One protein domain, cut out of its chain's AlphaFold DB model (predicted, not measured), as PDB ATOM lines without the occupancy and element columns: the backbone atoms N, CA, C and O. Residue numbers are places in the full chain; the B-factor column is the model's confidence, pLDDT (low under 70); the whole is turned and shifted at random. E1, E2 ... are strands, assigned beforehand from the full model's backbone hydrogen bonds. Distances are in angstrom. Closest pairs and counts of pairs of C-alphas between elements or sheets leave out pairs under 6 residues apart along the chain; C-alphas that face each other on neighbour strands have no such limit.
ATOM      1  N   ALA A   3     -29.097 -55.552 -12.318       63.94
ATOM      2  CA  ALA A   3     -30.144 -54.972 -13.151       63.94
ATOM      3  C   ALA A   3     -31.370 -54.733 -12.266       63.94
ATOM      4  O   ALA A   3     -31.888 -55.676 -11.673       63.94
ATOM      5  N   MET A   4     -31.810 -53.480 -12.152       74.31
ATOM      6  CA  MET A   4     -32.962 -53.131 -11.321       74.31
ATOM      7  C   MET A   4     -34.202 -53.045 -12.200       74.31
ATOM      8  O   MET A   4     -34.242 -52.227 -13.121       74.31
ATOM      9  N   ARG A   5     -35.192 -53.901 -11.947       83.00
ATOM     10  CA  ARG A   5     -36.468 -53.880 -12.666       83.00
ATOM     11  C   ARG A   5     -37.488 -53.060 -11.891       83.00
ATOM     12  O   ARG A   5     -37.484 -53.040 -10.667       83.00
ATOM     13  N   SER A   6     -38.321 -52.331 -12.614       83.94
ATOM     14  CA  SER A   6     -39.344 -51.472 -12.025       83.94
ATOM     15  C   SER A   6     -40.603 -51.532 -12.864       83.94
ATOM     16  O   SER A   6     -40.554 -51.392 -14.092       83.94
ATOM     17  N   ASP A   7     -41.727 -51.714 -12.190       86.81
ATOM     18  CA  ASP A   7     -43.044 -51.624 -12.789       86.81
ATOM     19  C   ASP A   7     -43.388 -50.151 -13.017       86.81
ATOM     20  O   ASP A   7     -43.111 -49.272 -12.200       86.81
ATOM     21  N   VAL A   8     -43.964 -49.849 -14.174       85.88
ATOM     22  CA  VAL A   8     -44.360 -48.495 -14.545       85.88
ATOM     23  C   VAL A   8     -45.871 -48.430 -14.566       85.88
ATOM     24  O   VAL A   8     -46.514 -49.024 -15.434       85.88
ATOM     25  N   THR A   9     -46.435 -47.640 -13.660       86.12
ATOM     26  CA  THR A   9     -47.882 -47.452 -13.541       86.12
ATOM     27  C   THR A   9     -48.234 -45.980 -13.709       86.12
ATOM     28  O   THR A   9     -47.543 -45.073 -13.234       86.12
ATOM     29  N   CYS A  10     -49.313 -45.714 -14.443       85.56
ATOM     30  CA  CYS A  10     -49.857 -44.371 -14.563       85.56
ATOM     31  C   CYS A  10     -50.614 -43.994 -13.288       85.56
ATOM     32  O   CYS A  10     -51.597 -44.649 -12.952       85.56
ATOM     33  N   LEU A  11     -50.239 -42.888 -12.645       83.00
ATOM     34  CA  LEU A  11     -50.929 -42.407 -11.442       83.00
ATOM     35  C   LEU A  11     -52.330 -41.854 -11.715       83.00
ATOM     36  O   LEU A  11     -53.157 -41.802 -10.815       83.00
ATOM     37  N   ILE A  12     -52.599 -41.425 -12.949       85.94
ATOM     38  CA  ILE A  12     -53.879 -40.799 -13.301       85.94
ATOM     39  C   ILE A  12     -54.953 -41.845 -13.593       85.94
ATOM     40  O   ILE A  12     -56.091 -41.696 -13.171       85.94
ATOM     41  N   CYS A  13     -54.610 -42.898 -14.338       85.31
ATOM     42  CA  CYS A  13     -55.580 -43.912 -14.758       85.31
ATOM     43  C   CYS A  13     -55.348 -45.294 -14.136       85.31
ATOM     44  O   CYS A  13     -56.007 -46.247 -14.542       85.31
ATOM     45  N   GLY A  14     -54.383 -45.422 -13.216       84.00
ATOM     46  CA  GLY A  14     -54.039 -46.671 -12.524       84.00
ATOM     47  C   GLY A  14     -53.513 -47.781 -13.437       84.00
ATOM     48  O   GLY A  14     -53.348 -48.919 -13.011       84.00
ATOM     49  N   ARG A  15     -53.285 -47.491 -14.723       85.38
ATOM     50  CA  ARG A  15     -52.948 -48.513 -15.711       85.38
ATOM     51  C   ARG A  15     -51.462 -48.837 -15.666       85.38
ATOM     52  O   ARG A  15     -50.623 -47.939 -15.737       85.38
ATOM     53  N   PHE A  16     -51.174 -50.129 -15.667       86.31
ATOM     54  CA  PHE A  16     -49.848 -50.664 -15.913       86.31
ATOM     55  C   PHE A  16     -49.386 -50.359 -17.346       86.31
ATOM     56  O   PHE A  16     -50.072 -50.688 -18.317       86.31
ATOM     57  N   LEU A  17     -48.231 -49.713 -17.478       86.00
ATOM     58  CA  LEU A  17     -47.643 -49.277 -18.746       86.00
ATOM     59  C   LEU A  17     -46.470 -50.155 -19.184       86.00
ATOM     60  O   LEU A  17     -46.084 -50.111 -20.352       86.00
ATOM     61  N   GLY A  18     -45.902 -50.952 -18.279       87.88
ATOM     62  CA  GLY A  18     -44.821 -51.872 -18.603       87.88
ATOM     63  C   GLY A  18     -43.794 -52.034 -17.494       87.88
ATOM     64  O   GLY A  18     -43.929 -51.461 -16.423       87.88
ATOM     65  N   ILE A  19     -42.746 -52.797 -17.790       85.88
ATOM     66  CA  ILE A  19     -41.576 -52.991 -16.933       85.88
ATOM     67  C   ILE A  19     -40.396 -52.315 -17.609       85.88
ATOM     68  O   ILE A  19     -40.115 -52.577 -18.785       85.88
ATOM     69  N   VAL A  20     -39.689 -51.479 -16.862       83.88
ATOM     70  CA  VAL A  20     -38.400 -50.934 -17.277       83.88
ATOM     71  C   VAL A  20     -37.285 -51.540 -16.444       83.88
ATOM     72  O   VAL A  20     -37.484 -51.966 -15.311       83.88
ATOM     73  N   GLU A  21     -36.100 -51.587 -17.021       85.06
ATOM     74  CA  GLU A  21     -34.891 -52.039 -16.360       85.06
ATOM     75  C   GLU A  21     -33.873 -50.910 -16.392       85.06
ATOM     76  O   GLU A  21     -33.623 -50.312 -17.443       85.06
ATOM     77  N   ASN A  22     -33.313 -50.599 -15.229       79.31
ATOM     78  CA  ASN A  22     -32.215 -49.666 -15.088       79.31
ATOM     79  C   ASN A  22     -30.897 -50.436 -15.222       79.31
ATOM     80  O   ASN A  22     -30.559 -51.268 -14.376       79.31
ATOM     81  N   ARG A  23     -30.156 -50.149 -16.296       80.00
ATOM     82  CA  ARG A  23     -28.781 -50.613 -16.495       80.00
ATOM     83  C   ARG A  23     -27.856 -49.402 -16.463       80.00
ATOM     84  O   ARG A  23     -27.853 -48.613 -17.402       80.00
ATOM     85  N   ASN A  24     -27.071 -49.259 -15.395       76.50
ATOM     86  CA  ASN A  24     -26.081 -48.181 -15.235       76.50
ATOM     87  C   ASN A  24     -26.657 -46.758 -15.419       76.50
ATOM     88  O   ASN A  24     -26.035 -45.908 -16.048       76.50
ATOM     89  N   GLY A  25     -27.865 -46.497 -14.911       76.12
ATOM     90  CA  GLY A  25     -28.543 -45.201 -15.035       76.12
ATOM     91  C   GLY A  25     -29.371 -45.042 -16.312       76.12
ATOM     92  O   GLY A  25     -30.090 -44.053 -16.451       76.12
ATOM     93  N   GLN A  26     -29.326 -46.010 -17.231       78.88
ATOM     94  CA  GLN A  26     -30.147 -46.005 -18.434       78.88
ATOM     95  C   GLN A  26     -31.403 -46.858 -18.230       78.88
ATOM     96  O   GLN A  26     -31.324 -48.070 -18.025       78.88
ATOM     97  N   LEU A  27     -32.572 -46.218 -18.315       77.19
ATOM     98  CA  LEU A  27     -33.868 -46.893 -18.278       77.19
ATOM     99  C   LEU A  27     -34.193 -47.479 -19.652       77.19
ATOM    100  O   LEU A  27     -34.248 -46.757 -20.650       77.19
ATOM    101  N   ARG A  28     -34.467 -48.780 -19.701       83.19
ATOM    102  CA  ARG A  28     -34.876 -49.485 -20.917       83.19
ATOM    103  C   ARG A  28     -36.200 -50.198 -20.690       83.19
ATOM    104  O   ARG A  28     -36.334 -50.944 -19.728       83.19
ATOM    105  N   LEU A  29     -37.167 -50.013 -21.586       80.62
ATOM    106  CA  LEU A  29     -38.414 -50.777 -21.548       80.62
ATOM    107  C   LEU A  29     -38.125 -52.244 -21.895       80.62
ATOM    108  O   LEU A  29     -37.644 -52.539 -22.987       80.62
ATOM    109  N   VAL A  30     -38.408 -53.150 -20.960       85.50
ATOM    110  CA  VAL A  30     -38.225 -54.602 -21.122       85.50
ATOM    111  C   VAL A  30     -39.537 -55.275 -21.493       85.50
ATOM    112  O   VAL A  30     -39.554 -56.228 -22.267       85.50
ATOM    113  N   ARG A  31     -40.652 -54.757 -20.975       85.94
ATOM    114  CA  ARG A  31     -41.990 -55.259 -21.282       85.94
ATOM    115  C   ARG A  31     -42.951 -54.093 -21.422       85.94
ATOM    116  O   ARG A  31     -43.025 -53.267 -20.525       85.94
ATOM    117  N   ALA A  32     -43.703 -54.034 -22.515       83.19
ATOM    118  CA  ALA A  32     -44.794 -53.073 -22.644       83.19
ATOM    119  C   ALA A  32     -46.042 -53.562 -21.891       83.19
ATOM    120  O   ALA A  32     -46.320 -54.763 -21.836       83.19
ATOM    121  N   GLY A  33     -46.794 -52.622 -21.325       78.56
ATOM    122  CA  GLY A  33     -48.124 -52.866 -20.789       78.56
ATOM    123  C   GLY A  33     -49.107 -53.239 -21.899       78.56
ATOM    124  O   GLY A  33     -48.904 -52.952 -23.081       78.56
ATOM    125  N   THR A  34     -50.190 -53.911 -21.525       74.88
ATOM    126  CA  THR A  34     -51.225 -54.329 -22.471       74.88
ATOM    127  C   THR A  34     -52.099 -53.145 -22.908       74.88
ATOM    128  O   THR A  34     -52.311 -52.179 -22.173       74.88
ATOM    129  N   GLY A  35     -52.625 -53.210 -24.137       68.31
ATOM    130  CA  GLY A  35     -53.573 -52.213 -24.655       68.31
ATOM    131  C   GLY A  35     -52.945 -50.924 -25.200       68.31
ATOM    132  O   GLY A  35     -53.566 -49.867 -25.106       68.31
ATOM    133  N   GLY A  36     -51.721 -50.991 -25.738       65.12
ATOM    134  CA  GLY A  36     -51.074 -49.880 -26.462       65.12
ATOM    135  C   GLY A  36     -50.607 -48.711 -25.584       65.12
ATOM    136  O   GLY A  36     -50.137 -47.692 -26.094       65.12
ATOM    137  N   ALA A  37     -50.725 -48.844 -24.263       64.94
ATOM    138  CA  ALA A  37     -50.229 -47.866 -23.311       64.94
ATOM    139  C   ALA A  37     -48.731 -48.116 -23.080       64.94
ATOM    140  O   ALA A  37     -48.356 -49.056 -22.387       64.94
ATOM    141  N   VAL A  38     -47.882 -47.284 -23.681       68.75
ATOM    142  CA  VAL A  38     -46.419 -47.376 -23.575       68.75
ATOM    143  C   VAL A  38     -45.922 -46.107 -22.888       68.75
ATOM    144  O   VAL A  38     -46.377 -45.014 -23.249       68.75
ATOM    145  N   PRO A  39     -45.018 -46.200 -21.900       73.06
ATOM    146  CA  PRO A  39     -44.479 -45.014 -21.268       73.06
ATOM    147  C   PRO A  39     -43.552 -44.296 -22.256       73.06
ATOM    148  O   PRO A  39     -42.621 -44.890 -22.799       73.06
ATOM    149  N   ARG A  40     -43.809 -43.012 -22.508       73.56
ATOM    150  CA  ARG A  40     -42.906 -42.156 -23.290       73.56
ATOM    151  C   ARG A  40     -41.991 -41.382 -22.357       73.56
ATOM    152  O   ARG A  40     -42.455 -40.875 -21.339       73.56
ATOM    153  N   VAL A  41     -40.720 -41.256 -22.729       70.25
ATOM    154  CA  VAL A  41     -39.774 -40.371 -22.043       70.25
ATOM    155  C   VAL A  41     -39.897 -38.979 -22.659       70.25
ATOM    156  O   VAL A  41     -39.609 -38.800 -23.838       70.25
ATOM    157  N   SER A  42     -40.336 -37.997 -21.876       67.62
ATOM    158  CA  SER A  42     -40.378 -36.586 -22.276       67.62
ATOM    159  C   SER A  42     -39.761 -35.731 -21.175       67.62
ATOM    160  O   SER A  42     -40.217 -35.775 -20.032       67.62
ATOM    161  N   GLY A  43     -38.677 -35.010 -21.485       65.12
ATOM    162  CA  GLY A  43     -37.966 -34.167 -20.512       65.12
ATOM    163  C   GLY A  43     -37.514 -34.916 -19.248       65.12
ATOM    164  O   GLY A  43     -37.616 -34.378 -18.150       65.12
ATOM    165  N   GLY A  44     -37.108 -36.186 -19.381       67.62
ATOM    166  CA  GLY A  44     -36.710 -37.039 -18.250       67.62
ATOM    167  C   GLY A  44     -37.870 -37.604 -17.417       67.62
ATOM    168  O   GLY A  44     -37.638 -38.184 -16.361       67.62
ATOM    169  N   ARG A  45     -39.123 -37.454 -17.862       70.19
ATOM    170  CA  ARG A  45     -40.317 -37.969 -17.172       70.19
ATOM    171  C   ARG A  45     -40.981 -39.068 -17.993       70.19
ATOM    172  O   ARG A  45     -41.047 -38.964 -19.216       70.19
ATOM    173  N   LEU A  46     -41.514 -40.088 -17.317       75.50
ATOM    174  CA  LEU A  46     -42.359 -41.102 -17.948       75.50
ATOM    175  C   LEU A  46     -43.799 -40.589 -18.041       75.50
ATOM    176  O   LEU A  46     -44.365 -40.100 -17.060       75.50
ATOM    177  N   VAL A  47     -44.393 -40.694 -19.226       81.25
ATOM    178  CA  VAL A  47     -45.752 -40.220 -19.517       81.25
ATOM    179  C   VAL A  47     -46.593 -41.352 -20.091       81.25
ATOM    180  O   VAL A  47     -46.148 -42.085 -20.973       81.25
ATOM    181  N   CYS A  48     -47.830 -41.477 -19.614       83.50
ATOM    182  CA  CYS A  48     -48.811 -42.408 -20.151       83.50
ATOM    183  C   CYS A  48     -49.316 -41.930 -21.518       83.50
ATOM    184  O   CYS A  48     -49.969 -40.890 -21.608       83.50
ATOM    185  N   SER A  49     -49.101 -42.721 -22.573       80.25
ATOM    186  CA  SER A  49     -49.577 -42.405 -23.929       80.25
ATOM    187  C   SER A  49     -51.100 -42.322 -24.070       80.25
ATOM    188  O   SER A  49     -51.582 -41.779 -25.057       80.25
ATOM    189  N   ARG A  50     -51.864 -42.856 -23.108       80.94
ATOM    190  CA  ARG A  50     -53.330 -42.931 -23.184       80.94
ATOM    191  C   ARG A  50     -54.041 -41.728 -22.572       80.94
ATOM    192  O   ARG A  50     -54.994 -41.238 -23.158       80.94
ATOM    193  N   CYS A  51     -53.631 -41.294 -21.383       84.00
ATOM    194  CA  CYS A  51     -54.292 -40.194 -20.667       84.00
ATOM    195  C   CYS A  51     -53.416 -38.941 -20.538       84.00
ATOM    196  O   CYS A  51     -53.829 -37.988 -19.890       84.00
ATOM    197  N   GLY A  52     -52.183 -38.959 -21.064       77.94
ATOM    198  CA  GLY A  52     -51.214 -37.865 -20.914       77.94
ATOM    199  C   GLY A  52     -50.681 -37.682 -19.486       77.94
ATOM    200  O   GLY A  52     -49.893 -36.779 -19.228       77.94
ATOM    201  N   GLY A  53     -51.104 -38.539 -18.552       80.12
ATOM    202  CA  GLY A  53     -50.732 -38.472 -17.144       80.12
ATOM    203  C   GLY A  53     -49.272 -38.833 -16.890       80.12
ATOM    204  O   GLY A  53     -48.655 -39.580 -17.653       80.12
ATOM    205  N   ARG A  54     -48.727 -38.342 -15.773       76.88
ATOM    206  CA  ARG A  54     -47.396 -38.745 -15.300       76.88
ATOM    207  C   ARG A  54     -47.433 -40.212 -14.867       76.88
ATOM    208  O   ARG A  54     -48.346 -40.635 -14.156       76.88
ATOM    209  N   ALA A  55     -46.439 -40.971 -15.301       77.81
ATOM    210  CA  ALA A  55     -46.184 -42.317 -14.823       77.81
ATOM    211  C   ALA A  55     -45.038 -42.282 -13.813       77.81
ATOM    212  O   ALA A  55     -44.095 -41.499 -13.965       77.81
ATOM    213  N   ILE A  56     -45.133 -43.119 -12.786       73.81
ATOM    214  CA  ILE A  56     -44.054 -43.317 -11.821       73.81
ATOM    215  C   ILE A  56     -43.421 -44.684 -12.030       73.81
ATOM    216  O   ILE A  56     -44.061 -45.604 -12.543       73.81
ATOM    217  N   LEU A  57     -42.150 -44.779 -11.651       72.44
ATOM    218  CA  LEU A  57     -41.460 -46.049 -11.514       72.44
ATOM    219  C   LEU A  57     -41.722 -46.568 -10.107       72.44
ATOM    220  O   LEU A  57     -41.236 -45.982  -9.141       72.44
TER     221      LEU A  57
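What this domain is: This is residues 3 to 57 of the 67 residues of an uncharacterized protein of Chloroflexi bacterium (UniProt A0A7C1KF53). One six-stranded sheet folds back on itself, curled like part of a barrel: long strands E1, E2 and E3 face short E4 and E5, with E6 as hinge. The 55 printed residues have no named helix; the sheet's order is E3 E2 E1 E6 E5 E4, all antiparallel. The class is all strand, compact, radius of gyration of the C-alphas 10.2 A, spans 30 by 23 by 15 A.

How they stand to each other: E1, residues 4 to 10, and E2, residues 16 to 23, form a hairpin, N 6 and O 20 2.8 A apart. E2 and E3, residues 26 to 32, form another, N 28 and O 21 2.9 A apart. E1, E2 and E3 make a meander, each strand the antiparallel neighbour of the one before; E4, residues 39 to 42, and E5, residues 45 to 48, form a hairpin, N 40 and O 47 2.9 A apart, and E6, residues 54 to 57, is a neighbour of E5, N 55 and O 46 2.9 A apart. The closest C-alphas of E2 and E4, Leu 17 and Pro 39, are 5.9 A apart.

Where its parts are: E1, 19.3 A long, begins at C-alpha 4 (-32.962, -53.131, -11.321); E2 measures 21.1 A; E6 ends at C-alpha 57 (-41.460, -46.049, -11.514).

The domain as a whole: The printed part has no cut and no long link. Residues 3, 35 to 38 and 42 to 44 have pLDDT under 70.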